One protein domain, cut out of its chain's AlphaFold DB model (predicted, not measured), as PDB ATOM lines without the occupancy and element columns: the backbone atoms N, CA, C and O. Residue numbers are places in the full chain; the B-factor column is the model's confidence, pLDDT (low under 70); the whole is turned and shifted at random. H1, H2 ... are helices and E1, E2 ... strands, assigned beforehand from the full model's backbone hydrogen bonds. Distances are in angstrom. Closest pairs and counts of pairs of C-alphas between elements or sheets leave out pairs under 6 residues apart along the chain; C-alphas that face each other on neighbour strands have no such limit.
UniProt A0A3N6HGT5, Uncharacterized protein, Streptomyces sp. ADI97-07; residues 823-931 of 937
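This is residues 823 to 931 of the 937 residues of an uncharacterized protein of Streptomyces sp. ADI97-07 (UniProt A0A3N6HGT5). A twisted, curled sheet of five strands is partly covered on one face by a single helix, H1, which runs along the strands. The turn between E3 and E4 lies at one end of the long axis, and the loop between E4 and E5 reaches out at the other. The printed part has 109 residues, with one named helix and five named strands in the order H1, E1, E2, E3, E4, E5 along the chain; the sheet's order is E1, E2, E3, E4, E5, with its neighbour strands antiparallel, and the class is mixed, helices and strands, with under half of the residues in named elements. The whole is compact, radius of gyration of the C-alphas 14.9 A, yet elongated, with spans of 45 by 27 by 20 A.

Residues 837 to 838 pair antiparallel with residues 901 to 902 of E4, residues 900 to 911. H1, residues 841 to 854, is on the sheet at a height of 8.3 A, over E3, residues 887 to 897, and only just over E2, residues 865 to 871, on which 3 of its C-alphas fall. The closest C-alphas of H1 and E3 are those of Ala 844 and Ile 894, 6.7 A apart. Every O i to N i+4 pair of H1 is within hydrogen-bond range. The strands form a meander, each the antiparallel neighbour of the one before: N 860 of E1, residues 859 to 862, is 2.8 A from O 867 of E2; N 868 is 2.8 A from O 890 of E3; N 893 is 2.9 A from O 904 of E4; and N 910 is 2.7 A from O 923 of E5, residues 922 to 924. E1 and E5, the edge strands, are apart.

H1 begins at C-alpha 841 (-11.095, 16.312, 12.862) and is 20.2 A long. E1 spans 10.0 A, E2 19.4 A and E5 6.6 A. E3, 28.4 A, bends by 54 degrees at residue 894. E4, 33.2 A, ends at C-alpha 911 (12.587, -2.196, 5.818).

The C-alphas of Pro 898 and Pro 918, the two farthest apart, are 46.8 A apart. The printed part has no cut; the link E2 to E3 is long. Low confidence includes residues 912 to 919.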
ATOM      1  N   SER A 823       5.889  10.998  17.748       82.44
ATOM      2  CA  SER A 823       6.236  10.483  19.081       82.44
ATOM      3  C   SER A 823       5.063  10.394  20.065       82.44
ATOM      4  O   SER A 823       5.200   9.728  21.090       82.44
ATOM      5  N   ARG A 824       3.925  11.032  19.760       83.31
ATOM      6  CA  ARG A 824       2.713  11.060  20.598       83.31
ATOM      7  C   ARG A 824       1.500  10.413  19.926       83.31
ATOM      8  O   ARG A 824       0.375  10.623  20.375       83.31
ATOM      9  N   LEU A 825       1.721   9.660  18.852       82.31
ATOM     10  CA  LEU A 825       0.656   8.941  18.166       82.31
ATOM     11  C   LEU A 825       0.332   7.621  18.848       82.31
ATOM     12  O   LEU A 825       1.175   6.977  19.487       82.31
ATOM     13  N   GLU A 826      -0.908   7.194  18.661       77.75
ATOM     14  CA  GLU A 826      -1.289   5.831  18.969       77.75
ATOM     15  C   GLU A 826      -0.645   4.847  17.991       77.75
ATOM     16  O   GLU A 826      -0.458   5.177  16.830       77.75
ATOM     17  N   GLY A 827      -0.212   3.676  18.469       71.31
ATOM     18  CA  GLY A 827       0.522   2.702  17.648       71.31
ATOM     19  C   GLY A 827       2.029   2.964  17.488       71.31
ATOM     20  O   GLY A 827       2.712   2.221  16.788       71.31
ATOM     21  N   ASN A 828       2.593   3.968  18.174       79.69
ATOM     22  CA  ASN A 828       4.046   4.156  18.221       79.69
ATOM     23  C   ASN A 828       4.745   2.981  18.952       79.69
ATOM     24  O   ASN A 828       4.513   2.783  20.150       79.69
ATOM     25  N   PRO A 829       5.678   2.263  18.297       71.69
ATOM     26  CA  PRO A 829       6.319   1.065  18.833       71.69
ATOM     27  C   PRO A 829       7.320   1.323  19.976       71.69
ATOM     28  O   PRO A 829       7.887   0.362  20.495       71.69
ATOM     29  N   ARG A 830       7.583   2.584  20.350       69.81
ATOM     30  CA  ARG A 830       8.577   2.993  21.365       69.81
ATOM     31  C   ARG A 830       7.982   3.559  22.666       69.81
ATOM     32  O   ARG A 830       8.732   4.124  23.458       69.81
ATOM     33  N   ARG A 831       6.654   3.521  22.840       61.41
ATOM     34  CA  ARG A 831       5.885   4.363  23.787       61.41
ATOM     35  C   ARG A 831       6.510   4.537  25.191       61.41
ATOM     36  O   ARG A 831       6.667   3.583  25.941       61.41
ATOM     37  N   GLN A 832       6.751   5.806  25.549       55.84
ATOM     38  CA  GLN A 832       6.999   6.326  26.913       55.84
ATOM     39  C   GLN A 832       6.355   7.721  27.145       55.84
ATOM     40  O   GLN A 832       6.588   8.344  28.176       55.84
ATOM     41  N   LYS A 833       5.580   8.265  26.191       58.84
ATOM     42  CA  LYS A 833       4.999   9.626  26.251       58.84
ATOM     43  C   LYS A 833       3.475   9.581  26.118       58.84
ATOM     44  O   LYS A 833       2.956   8.684  25.459       58.84
ATOM     45  N   SER A 834       2.787  10.556  26.718       74.31
ATOM     46  CA  SER A 834       1.331  10.709  26.622       74.31
ATOM     47  C   SER A 834       0.874  10.963  25.183       74.31
ATOM     48  O   SER A 834       1.583  11.592  24.387       74.31
ATOM     49  N   LEU A 835      -0.316  10.456  24.853       83.62
ATOM     50  CA  LEU A 835      -0.913  10.606  23.529       83.62
ATOM     51  C   LEU A 835      -1.407  12.024  23.299       83.62
ATOM     52  O   LEU A 835      -1.792  12.722  24.236       83.62
ATOM     53  N   ARG A 836      -1.374  12.448  22.036       83.38
ATOM     54  CA  ARG A 836      -1.920  13.739  21.627       83.38
ATOM     55  C   ARG A 836      -3.357  13.570  21.139       83.38
ATOM     56  O   ARG A 836      -3.582  12.901  20.135       83.38
ATOM     57  N   THR A 837      -4.283  14.236  21.815       86.06
ATOM     58  CA  THR A 837      -5.668  14.460  21.386       86.06
ATOM     59  C   THR A 837      -5.812  15.806  20.673       86.06
ATOM     60  O   THR A 837      -5.096  16.767  20.963       86.06
ATOM     61  N   PHE A 838      -6.727  15.852  19.710       88.50
ATOM     62  CA  PHE A 838      -7.126  17.016  18.924       88.50
ATOM     63  C   PHE A 838      -8.608  17.278  19.175       88.50
ATOM     64  O   PHE A 838      -9.378  16.330  19.277       88.50
ATOM     65  N   ALA A 839      -9.021  18.540  19.269       77.25
ATOM     66  CA  ALA A 839     -10.416  18.868  19.556       77.25
ATOM     67  C   ALA A 839     -11.336  18.525  18.372       77.25
ATOM     68  O   ALA A 839     -12.429  18.001  18.568       77.25
ATOM     69  N   THR A 840     -10.881  18.778  17.141       82.75
ATOM     70  CA  THR A 840     -11.663  18.525  15.926       82.75
ATOM     71  C   THR A 840     -10.914  17.663  14.910       82.75
ATOM     72  O   THR A 840      -9.683  17.569  14.910       82.75
ATOM     73  N   HIS A 841     -11.665  17.052  13.989       87.50
ATOM     74  CA  HIS A 841     -11.095  16.312  12.862       87.50
ATOM     75  C   HIS A 841     -10.225  17.214  11.969       87.50
ATOM     76  O   HIS A 841      -9.196  16.776  11.456       87.50
ATOM     77  N   ALA A 842     -10.616  18.483  11.800       83.06
ATOM     78  CA  ALA A 842      -9.868  19.455  11.009       83.06
ATOM     79  C   ALA A 842      -8.477  19.721  11.609       83.06
ATOM     80  O   ALA A 842      -7.494  19.684  10.873       83.06
ATOM     81  N   ASP A 843      -8.374  19.864  12.935       84.25
ATOM     82  CA  ASP A 843      -7.092  20.075  13.628       84.25
ATOM     83  C   ASP A 843      -6.143  18.877  13.459       84.25
ATOM     84  O   ASP A 843      -4.932  19.032  13.270       84.25
ATOM     85  N   ALA A 844      -6.689  17.658  13.515       83.56
ATOM     86  CA  ALA A 844      -5.924  16.434  13.290       83.56
ATOM     87  C   ALA A 844      -5.445  16.325  11.831       83.56
ATOM     88  O   ALA A 844      -4.299  15.944  11.575       83.56
ATOM     89  N   HIS A 845      -6.292  16.704  10.871       87.94
ATOM     90  CA  HIS A 845      -5.931  16.729   9.455       87.94
ATOM     91  C   HIS A 845      -4.868  17.796   9.155       87.94
ATOM     92  O   HIS A 845      -3.889  17.509   8.465       87.94
ATOM     93  N   GLU A 846      -4.984  18.994   9.732       85.19
ATOM     94  CA  GLU A 846      -3.985  20.056   9.587       85.19
ATOM     95  C   GLU A 846      -2.620  19.620  10.140       85.19
ATOM     96  O   GLU A 846      -1.588  19.819   9.496       85.19
ATOM     97  N   ALA A 847      -2.590  18.930  11.285       85.88
ATOM     98  CA  ALA A 847      -1.354  18.387  11.844       85.88
ATOM     99  C   ALA A 847      -0.663  17.375  10.903       85.88
ATOM    100  O   ALA A 847       0.570  17.359  10.812       85.88
ATOM    101  N   LEU A 848      -1.432  16.557  10.171       87.69
ATOM    102  CA  LEU A 848      -0.900  15.642   9.152       87.69
ATOM    103  C   LEU A 848      -0.407  16.382   7.902       87.69
ATOM    104  O   LEU A 848       0.650  16.032   7.370       87.69
ATOM    105  N   GLN A 849      -1.088  17.450   7.480       85.94
ATOM    106  CA  GLN A 849      -0.611  18.313   6.394       85.94
ATOM    107  C   GLN A 849       0.697  19.031   6.766       85.94
ATOM    108  O   GLN A 849       1.635  19.071   5.969       85.94
ATOM    109  N   GLN A 850       0.834  19.510   8.006       85.94
ATOM    110  CA  GLN A 850       2.089  20.081   8.509       85.94
ATOM    111  C   GLN A 850       3.218  19.037   8.552       85.94
ATOM    112  O   GLN A 850       4.375  19.346   8.255       85.94
ATOM    113  N   LEU A 851       2.915  17.781   8.897       84.81
ATOM    114  CA  LEU A 851       3.886  16.685   8.829       84.81
ATOM    115  C   LEU A 851       4.325  16.412   7.383       84.81
ATOM    116  O   LEU A 851       5.522  16.257   7.136       84.81
ATOM    117  N   ARG A 852       3.388  16.412   6.429       84.38
ATOM    118  CA  ARG A 852       3.684  16.290   4.996       84.38
ATOM    119  C   ARG A 852       4.560  17.434   4.493       84.38
ATOM    120  O   ARG A 852       5.525  17.175   3.783       84.38
ATOM    121  N   GLY A 853       4.287  18.669   4.914       77.50
ATOM    122  CA  GLY A 853       5.129  19.824   4.599       77.50
ATOM    123  C   GLY A 853       6.567  19.673   5.111       77.50
ATOM    124  O   GLY A 853       7.511  20.016   4.402       77.50
ATOM    125  N   ARG A 854       6.752  19.098   6.308       80.81
ATOM    126  CA  ARG A 854       8.081  18.831   6.891       80.81
ATOM    127  C   ARG A 854       8.812  17.655   6.231       80.81
ATOM    128  O   ARG A 854      10.037  17.684   6.146       80.81
ATOM    129  N   TYR A 855       8.085  16.646   5.745       83.31
ATOM    130  CA  TYR A 855       8.649  15.429   5.144       83.31
ATOM    131  C   TYR A 855       7.992  15.067   3.798       83.31
ATOM    132  O   TYR A 855       7.420  13.983   3.652       83.31
ATOM    133  N   PRO A 856       8.117  15.917   2.765       77.44
ATOM    134  CA  PRO A 856       7.325  15.801   1.535       77.44
ATOM    135  C   PRO A 856       7.638  14.551   0.705       77.44
ATOM    136  O   PRO A 856       6.814  14.108  -0.085       77.44
ATOM    137  N   LYS A 857       8.828  13.963   0.879       74.25
ATOM    138  CA  LYS A 857       9.241  12.724   0.194       74.25
ATOM    139  C   LYS A 857       8.878  11.454   0.962       74.25
ATOM    140  O   LYS A 857       8.964  10.367   0.398       74.25
ATOM    141  N   ALA A 858       8.547  11.581   2.245       75.94
ATOM    142  CA  ALA A 858       8.287  10.449   3.123       75.94
ATOM    143  C   ALA A 858       6.824  10.356   3.547       75.94
ATOM    144  O   ALA A 858       6.482   9.341   4.132       75.94
ATOM    145  N   VAL A 859       5.986  11.366   3.294       82.62
ATOM    146  CA  VAL A 859       4.559  11.383   3.642       82.62
ATOM    147  C   VAL A 859       3.741  11.616   2.373       82.62
ATOM    148  O   VAL A 859       3.913  12.636   1.706       82.62
ATOM    149  N   VAL A 860       2.847  10.686   2.045       81.38
ATOM    150  CA  VAL A 860       1.988  10.735   0.856       81.38
ATOM    151  C   VAL A 860       0.532  10.628   1.282       81.38
ATOM    152  O   VAL A 860       0.151   9.703   1.997       81.38
ATOM    153  N   GLU A 861      -0.284  11.571   0.827       76.94
ATOM    154  CA  GLU A 861      -1.730  11.559   1.030       76.94
ATOM    155  C   GLU A 861      -2.420  10.826  -0.126       76.94
ATOM    156  O   GLU A 861      -2.147  11.099  -1.295       76.94
ATOM    157  N   GLN A 862      -3.307   9.891   0.204       70.56
ATOM    158  CA  GLN A 862      -4.119   9.122  -0.733       70.56
ATOM    159  C   GLN A 862      -5.545   9.052  -0.188       70.56
ATOM    160  O   GLN A 862      -5.774   8.447   0.855       70.56
ATOM    161  N   THR A 863      -6.492   9.691  -0.878       58.19
ATOM    162  CA  THR A 863      -7.946   9.564  -0.651       58.19
ATOM    163  C   THR A 863      -8.350   9.551   0.838       58.19
ATOM    164  O   THR A 863      -8.963   8.602   1.321       58.19
ATOM    165  N   GLY A 864      -7.951  10.583   1.595       56.81
ATOM    166  CA  GLY A 864      -8.286  10.730   3.021       56.81
ATOM    167  C   GLY A 864      -7.397   9.954   4.007       56.81
ATOM    168  O   GLY A 864      -7.660   9.976   5.207       56.81
ATOM    169  N   LYS A 865      -6.334   9.289   3.537       65.69
ATOM    170  CA  LYS A 865      -5.340   8.584   4.366       65.69
ATOM    171  C   LYS A 865      -3.937   9.129   4.112       65.69
ATOM    172  O   LYS A 865      -3.572   9.412   2.974       65.69
ATOM    173  N   PHE A 866      -3.122   9.225   5.161       79.19
ATOM    174  CA  PHE A 866      -1.709   9.594   5.041       79.19
ATOM    175  C   PHE A 866      -0.849   8.347   5.217       79.19
ATOM    176  O   PHE A 866      -0.971   7.638   6.206       79.19
ATOM    177  N   SER A 867       0.042   8.072   4.275       83.38
ATOM    178  CA  SER A 867       1.052   7.015   4.382       83.38
ATOM    179  C   SER A 867       2.418   7.643   4.604       83.38
ATOM    180  O   SER A 867       2.715   8.700   4.044       83.38
ATOM    181  N   THR A 868       3.258   7.041   5.444       84.94
ATOM    182  CA  THR A 868       4.599   7.556   5.699       84.94
ATOM    183  C   THR A 868       5.655   6.492   5.981       84.94
ATOM    184  O   THR A 868       5.364   5.428   6.519       84.94
ATOM    185  N   HIS A 869       6.910   6.793   5.642       86.88
ATOM    186  CA  HIS A 869       8.078   6.031   6.080       86.88
ATOM    187  C   HIS A 869       8.688   6.669   7.335       86.88
ATOM    188  O   HIS A 869       9.284   7.739   7.254       86.88
ATOM    189  N   VAL A 870       8.594   6.001   8.487       83.69
ATOM    190  CA  VAL A 870       9.142   6.465   9.771       83.69
ATOM    191  C   VAL A 870      10.440   5.724  10.093       83.69
ATOM    192  O   VAL A 870      10.509   4.506   9.993       83.69
ATOM    193  N   TYR A 871      11.487   6.437  10.493       82.81
ATOM    194  CA  TYR A 871      12.765   5.871  10.910       82.81
ATOM    195  C   TYR A 871      12.711   5.330  12.354       82.81
ATOM    196  O   TYR A 871      12.402   6.065  13.299       82.81
ATOM    197  N   ASP A 872      13.089   4.063  12.529       81.12
ATOM    198  CA  ASP A 872      13.197   3.328  13.790       81.12
ATOM    199  C   ASP A 872      14.609   2.733  14.008       81.12
ATOM    200  O   ASP A 872      14.860   1.566  13.719       81.12
ATOM    201  N   PRO A 873      15.566   3.469  14.602       70.44
ATOM    202  CA  PRO A 873      16.900   2.926  14.889       70.44
ATOM    203  C   PRO A 873      16.948   1.753  15.896       70.44
ATOM    204  O   PRO A 873      18.019   1.174  16.094       70.44
ATOM    205  N   LEU A 874      15.824   1.434  16.548       74.75
ATOM    206  CA  LEU A 874      15.654   0.330  17.503       74.75
ATOM    207  C   LEU A 874      14.679  -0.727  16.960       74.75
ATOM    208  O   LEU A 874      14.096  -1.487  17.735       74.75
ATOM    209  N   GLY A 875      14.493  -0.742  15.639       74.31
ATOM    210  CA  GLY A 875      13.616  -1.679  14.967       74.31
ATOM    211  C   GLY A 875      14.024  -3.145  15.173       74.31
ATOM    212  O   GLY A 875      15.067  -3.450  15.772       74.31
ATOM    213  N   PRO A 876      13.183  -4.071  14.698       80.75
ATOM    214  CA  PRO A 876      13.444  -5.502  14.770       80.75
ATOM    215  C   PRO A 876      14.711  -5.887  13.994       80.75
ATOM    216  O   PRO A 876      15.077  -5.234  13.013       80.75
ATOM    217  N   LEU A 877      15.408  -6.924  14.458       77.69
ATOM    218  CA  LEU A 877      16.588  -7.472  13.792       77.69
ATOM    219  C   LEU A 877      16.164  -8.627  12.884       77.69
ATOM    220  O   LEU A 877      15.603  -9.601  13.374       77.69
ATOM    221  N   SER A 878      16.453  -8.519  11.588       73.88
ATOM    222  CA  SER A 878      16.227  -9.602  10.625       73.88
ATOM    223  C   SER A 878      16.966 -10.872  11.084       73.88
ATOM    224  O   SER A 878      18.171 -10.776  11.344       73.88
ATOM    225  N   PRO A 879      16.299 -12.037  11.216       66.19
ATOM    226  CA  PRO A 879      16.936 -13.280  11.655       66.19
ATOM    227  C   PRO A 879      18.014 -13.742  10.677       66.19
ATOM    228  O   PRO A 879      19.069 -14.212  11.096       66.19
ATOM    229  N   ASP A 880      17.764 -13.540   9.382       64.75
ATOM    230  CA  ASP A 880      18.597 -14.064   8.301       64.75
ATOM    231  C   ASP A 880      19.892 -13.267   8.133       64.75
ATOM    232  O   ASP A 880      20.943 -13.821   7.812       64.75
ATOM    233  N   THR A 881      19.841 -11.949   8.356       69.25
ATOM    234  CA  THR A 881      20.985 -11.057   8.099       69.25
ATOM    235  C   THR A 881      21.524 -10.354   9.341       69.25
ATOM    236  O   THR A 881      22.562  -9.690   9.271       69.25
ATOM    237  N   GLY A 882      20.831 -10.447  10.479       69.88
ATOM    238  CA  GLY A 882      21.156  -9.731  11.717       69.88
ATOM    239  C   GLY A 882      21.040  -8.204  11.604       69.88
ATOM    240  O   GLY A 882      21.446  -7.478  12.518       69.88
ATOM    241  N   ARG A 883      20.527  -7.681  10.481       74.19
ATOM    242  CA  ARG A 883      20.428  -6.241  10.212       74.19
ATOM    243  C   ARG A 883      19.181  -5.647  10.862       74.19
ATOM    244  O   ARG A 883      18.130  -6.271  10.926       74.19
ATOM    245  N   CYS A 884      19.292  -4.400  11.318       78.31
ATOM    246  CA  CYS A 884      18.164  -3.663  11.887       78.31
ATOM    247  C   CYS A 884      17.229  -3.169  10.777       78.31
ATOM    248  O   CYS A 884      17.649  -2.406   9.901       78.31
ATOM    249  N   LEU A 885      15.957  -3.556  10.856       81.19
ATOM    250  CA  LEU A 885      14.892  -3.055   9.997       81.19
ATOM    251  C   LEU A 885      14.505  -1.639  10.437       81.19
ATOM    252  O   LEU A 885      13.562  -1.411  11.192       81.19
ATOM    253  N   SER A 886      15.325  -0.681  10.013       78.06
ATOM    254  CA  SER A 886      15.339   0.667  10.571       78.06
ATOM    255  C   SER A 886      14.309   1.633   9.982       78.06
ATOM    256  O   SER A 886      14.245   2.780  10.413       78.06
ATOM    257  N   ILE A 887      13.496   1.216   9.011       81.25
ATOM    258  CA  ILE A 887      12.421   2.033   8.432       81.25
ATOM    259  C   ILE A 887      11.101   1.282   8.558       81.25
ATOM    260  O   ILE A 887      10.996   0.136   8.152       81.25
ATOM    261  N   THR A 888      10.078   1.954   9.063       83.88
ATOM    262  CA  THR A 888       8.702   1.457   9.165       83.88
ATOM    263  C   THR A 888       7.814   2.159   8.155       83.88
ATOM    264  O   THR A 888       7.711   3.383   8.156       83.88
ATOM    265  N   GLU A 889       7.155   1.398   7.299       84.88
ATOM    266  CA  GLU A 889       6.065   1.885   6.461       84.88
ATOM    267  C   GLU A 889       4.791   1.922   7.302       84.88
ATOM    268  O   GLU A 889       4.448   0.933   7.940       84.88
ATOM    269  N   THR A 890       4.142   3.080   7.381       82.25
ATOM    270  CA  THR A 890       3.109   3.364   8.383       82.25
ATOM    271  C   THR A 890       1.949   4.127   7.757       82.25
ATOM    272  O   THR A 890       2.161   5.156   7.123       82.25
ATOM    273  N   ALA A 891       0.717   3.673   7.971       84.06
ATOM    274  CA  ALA A 891      -0.483   4.454   7.689       84.06
ATOM    275  C   ALA A 891      -0.868   5.290   8.917       84.06
ATOM    276  O   ALA A 891      -0.924   4.773  10.028       84.06
ATOM    277  N   LEU A 892      -1.153   6.570   8.717       82.56
ATOM    278  CA  LEU A 892      -1.660   7.496   9.722       82.56
ATOM    279  C   LEU A 892      -3.149   7.737   9.455       82.56
ATOM    280  O   LEU A 892      -3.532   8.171   8.364       82.56
ATOM    281  N   LEU A 893      -3.978   7.439  10.452       82.19
ATOM    282  CA  LEU A 893      -5.436   7.488  10.381       82.19
ATOM    283  C   LEU A 893      -5.974   8.378  11.497       82.19
ATOM    284  O   LEU A 893      -5.544   8.250  12.638       82.19
ATOM    285  N   ILE A 894      -6.920   9.259  11.181       80.19
ATOM    286  CA  ILE A 894      -7.622  10.062  12.189       80.19
ATOM    287  C   ILE A 894      -8.795   9.231  12.713       80.19
ATOM    288  O   ILE A 894      -9.580   8.714  11.920       80.19
ATOM    289  N   VAL A 895      -8.904   9.090  14.032       81.38
ATOM    290  CA  VAL A 895      -9.948   8.306  14.705       81.38
ATOM    291  C   VAL A 895     -10.648   9.153  15.774       81.38
ATOM    292  O   VAL A 895      -9.967   9.912  16.471       81.38
ATOM    293  N   PRO A 896     -11.985   9.073  15.911       74.06
ATOM    294  CA  PRO A 896     -12.700   9.727  17.004       74.06
ATOM    295  C   PRO A 896     -12.433   9.005  18.333       74.06
ATOM    296  O   PRO A 896     -12.344   7.780  18.379       74.06
ATOM    297  N   VAL A 897     -12.305   9.771  19.414       80.44
ATOM    298  CA  VAL A 897     -12.148   9.298  20.800       80.44
ATOM    299  C   VAL A 897     -13.051  10.130  21.728       80.44
ATOM    300  O   VAL A 897     -13.460  11.217  21.323       80.44
ATOM    301  N   PRO A 898     -13.356   9.688  22.965       74.38
ATOM    302  CA  PRO A 898     -14.301  10.392  23.847       74.38
ATOM    303  C   PRO A 898     -14.021  11.894  24.039       74.38
ATOM    304  O   PRO A 898     -14.956  12.686  24.083       74.38
ATOM    305  N   ASP A 899     -12.745  12.291  24.056       76.12
ATOM    306  CA  ASP A 899     -12.309  13.683  24.253       76.12
ATOM    307  C   ASP A 899     -11.896  14.402  22.946       76.12
ATOM    308  O   ASP A 899     -11.134  15.373  22.983       76.12
ATOM    309  N   GLY A 900     -12.333  13.918  21.774       84.25
ATOM    310  CA  GLY A 900     -12.069  14.540  20.468       84.25
ATOM    311  C   GLY A 900     -11.583  13.556  19.399       84.25
ATOM    312  O   GLY A 900     -12.247  12.579  19.077       84.25
ATOM    313  N   PHE A 901     -10.419  13.815  18.805       83.56
ATOM    314  CA  PHE A 901      -9.820  13.002  17.745       83.56
ATOM    315  C   PHE A 901      -8.363  12.672  18.064       83.56
ATOM    316  O   PHE A 901      -7.635  13.469  18.654       83.56
ATOM    317  N   GLN A 902      -7.900  11.500  17.648       87.62
ATOM    318  CA  GLN A 902      -6.495  11.101  17.714       87.62
ATOM    319  C   GLN A 902      -6.002  10.669  16.339       87.62
ATOM    320  O   GLN A 902      -6.785  10.351  15.448       87.62
ATOM    321  N   ILE A 903      -4.681  10.656  16.165       83.00
ATOM    322  CA  ILE A 903      -4.053  10.073  14.981       83.00
ATOM    323  C   ILE A 903      -3.435   8.735  15.395       83.00
ATOM    324  O   ILE A 903      -2.507   8.681  16.210       83.00
ATOM    325  N   GLN A 904      -3.947   7.662  14.809       83.12
ATOM    326  CA  GLN A 904      -3.457   6.306  14.970       83.12
ATOM    327  C   GLN A 904      -2.459   5.978  13.858       83.12
ATOM    328  O   GLN A 904      -2.743   6.138  12.672       83.12
ATOM    329  N   ALA A 905      -1.283   5.501  14.243       80.50
ATOM    330  CA  ALA A 905      -0.225   5.064  13.357       80.50
ATOM    331  C   ALA A 905      -0.215   3.530  13.274       80.50
ATOM    332  O   ALA A 905       0.093   2.842  14.244       80.50
ATOM    333  N   ARG A 906      -0.558   2.984  12.107       80.62
ATOM    334  CA  ARG A 906      -0.573   1.544  11.830       80.62
ATOM    335  C   ARG A 906       0.650   1.167  11.008       80.62
ATOM    336  O   ARG A 906       0.774   1.599   9.864       80.62
ATOM    337  N   ILE A 907       1.554   0.382  11.585       77.50
ATOM    338  CA  ILE A 907       2.743  -0.106  10.877       77.50
ATOM    339  C   ILE A 907       2.308  -1.193   9.893       77.50
ATOM    340  O   ILE A 907       1.698  -2.181  10.281       77.50
ATOM    341  N   ILE A 908       2.624  -0.989   8.620       79.50
ATOM    342  CA  ILE A 908       2.349  -1.895   7.502       79.50
ATOM    343  C   ILE A 908       3.518  -2.875   7.329       79.50
ATOM    344  O   ILE A 908       3.320  -4.068   7.107       79.50
ATOM    345  N   GLY A 909       4.752  -2.387   7.476       76.81
ATOM    346  CA  GLY A 909       5.948  -3.209   7.323       76.81
ATOM    347  C   GLY A 909       7.231  -2.510   7.750       76.81
ATOM    348  O   GLY A 909       7.256  -1.309   8.018       76.81
ATOM    349  N   TYR A 910       8.305  -3.283   7.799       81.25
ATOM    350  CA  TYR A 910       9.642  -2.899   8.213       81.25
ATOM    351  C   TYR A 910      10.641  -3.124   7.068       81.25
ATOM    352  O   TYR A 910      10.554  -4.096   6.320       81.25
ATOM    353  N   LYS A 911      11.599  -2.209   6.905       80.06
ATOM    354  CA  LYS A 911      12.587  -2.196   5.818       80.06
ATOM    355  C   LYS A 911      13.985  -1.892   6.350       80.06
ATOM    356  O   LYS A 911      14.139  -1.050   7.237       80.06
ATOM    357  N   THR A 912      15.021  -2.508   5.777       68.94
ATOM    358  CA  THR A 912      16.431  -2.164   6.079       68.94
ATOM    359  C   THR A 912      16.887  -0.853   5.424       68.94
ATOM    360  O   THR A 912      17.799  -0.206   5.936       68.94
ATOM    361  N   GLY A 913      16.262  -0.436   4.314       64.25
ATOM    362  CA  GLY A 913      16.679   0.716   3.499       64.25
ATOM    363  C   GLY A 913      15.683   1.057   2.381       64.25
ATOM    364  O   GLY A 913      14.495   0.764   2.497       64.25
ATOM    365  N   ARG A 914      16.138   1.682   1.282       58.66
ATOM    366  CA  ARG A 914      15.283   1.970   0.109       58.66
ATOM    367  C   ARG A 914      15.281   0.814  -0.892       58.66
ATOM    368  O   ARG A 914      16.326   0.216  -1.144       58.66
ATOM    369  N   LYS A 915      14.118   0.551  -1.500       52.69
ATOM    370  CA  LYS A 915      13.948  -0.468  -2.548       52.69
ATOM    371  C   LYS A 915      14.944  -0.198  -3.685       52.69
ATOM    372  O   LYS A 915      14.981   0.915  -4.204       52.69
ATOM    373  N   GLY A 916      15.765  -1.196  -4.020       51.88
ATOM    374  CA  GLY A 916      16.826  -1.094  -5.034       51.88
ATOM    375  C   GLY A 916      18.251  -0.867  -4.500       51.88
ATOM    376  O   GLY A 916      19.179  -0.828  -5.300       51.88
ATOM    377  N   GLN A 917      18.459  -0.738  -3.182       61.06
ATOM    378  CA  GLN A 917      19.808  -0.720  -2.589       61.06
ATOM    379  C   GLN A 917      20.287  -2.131  -2.188       61.06
ATOM    380  O   GLN A 917      19.460  -2.953  -1.781       61.06
ATOM    381  N   PRO A 918      21.604  -2.426  -2.249       50.53
ATOM    382  CA  PRO A 918      22.151  -3.711  -1.809       50.53
ATOM    383  C   PRO A 918      21.798  -4.011  -0.346       50.53
ATOM    384  O   PRO A 918      22.122  -3.236   0.557       50.53
ATOM    385  N   GLY A 919      21.144  -5.148  -0.105       60.78
ATOM    386  CA  GLY A 919      20.674  -5.544   1.226       60.78
ATOM    387  C   GLY A 919      19.391  -4.850   1.690       60.78
ATOM    388  O   GLY A 919      19.167  -4.749   2.900       60.78
ATOM    389  N   TYR A 920      18.578  -4.349   0.749       71.75
ATOM    390  CA  TYR A 920      17.174  -4.024   0.986       71.75
ATOM    391  C   TYR A 920      16.391  -5.294   1.311       71.75
ATOM    392  O   TYR A 920      16.331  -6.216   0.503       71.75
ATOM    393  N   GLU A 921      15.740  -5.289   2.462       72.50
ATOM    394  CA  GLU A 921      14.774  -6.298   2.866       72.50
ATOM    395  C   GLU A 921      13.472  -5.584   3.198       72.50
ATOM    396  O   GLU A 921      13.488  -4.483   3.760       72.50
ATOM    397  N   PHE A 922      12.360  -6.211   2.838       78.81
ATOM    398  CA  PHE A 922      11.036  -5.830   3.291       78.81
ATOM    399  C   PHE A 922      10.469  -7.007   4.057       78.81
ATOM    400  O   PHE A 922      10.415  -8.106   3.521       78.81
ATOM    401  N   HIS A 923      10.050  -6.735   5.280       68.00
ATOM    402  CA  HIS A 923       9.330  -7.673   6.117       68.00
ATOM    403  C   HIS A 923       8.017  -7.005   6.480       68.00
ATOM    404  O   HIS A 923       7.980  -5.827   6.841       68.00
ATOM    405  N   THR A 924       6.925  -7.729   6.362       76.00
ATOM    406  CA  THR A 924       5.620  -7.268   6.825       76.00
ATOM    407  C   THR A 924       5.651  -7.007   8.335       76.00
ATOM    408  O   THR A 924       6.534  -7.475   9.063       76.00
ATOM    409  N   ALA A 925       4.706  -6.211   8.841       63.28
ATOM    410  CA  ALA A 925       4.650  -5.915  10.272       63.28
ATOM    411  C   ALA A 925       4.483  -7.182  11.131       63.28
ATOM    412  O   ALA A 925       4.991  -7.219  12.250       63.28
ATOM    413  N   SER A 926       3.815  -8.205  10.595       61.88
ATOM    414  CA  SER A 926       3.564  -9.482  11.258       61.88
ATOM    415  C   SER A 926       4.803 -10.387  11.286       61.88
ATOM    416  O   SER A 926       5.107 -10.952  12.332       61.88
ATOM    417  N   GLU A 927       5.586 -10.447  10.204       67.44
ATOM    418  CA  GLU A 927       6.892 -11.132  10.188       67.44
ATOM    419  C   GLU A 927       7.861 -10.498  11.193       67.44
ATOM    420  O   GLU A 927       8.450 -11.170  12.039       67.44
ATOM    421  N   ALA A 928       7.969  -9.169  11.171       56.06
ATOM    422  CA  ALA A 928       8.908  -8.450  12.021       56.06
ATOM    423  C   ALA A 928       8.492  -8.376  13.507       56.06
ATOM    424  O   ALA A 928       9.304  -7.967  14.342       56.06
ATOM    425  N   ALA A 929       7.257  -8.758  13.859       63.41
ATOM    426  CA  ALA A 929       6.784  -8.831  15.245       63.41
ATOM    427  C   ALA A 929       7.430  -9.988  16.028       63.41
ATOM    428  O   ALA A 929       7.630  -9.870  17.236       63.41
ATOM    429  N   LEU A 930       7.804 -11.065  15.331       68.12
ATOM    430  CA  LEU A 930       8.480 -12.237  15.899       68.12
ATOM    431  C   LEU A 930       9.988 -12.010  16.094       68.12
ATOM    432  O   LEU A 930      10.670 -12.803  16.744       68.12
ATOM    433  N   TYR A 931      10.530 -10.932  15.527       70.12
ATOM    434  CA  TYR A 931      11.964 -10.679  15.511       70.12
ATOM    435  C   TYR A 931      12.438  -9.981  16.790       70.12
ATOM    436  O   TYR A 931      11.798  -9.038  17.278       70.12
TER     437      TYR A 931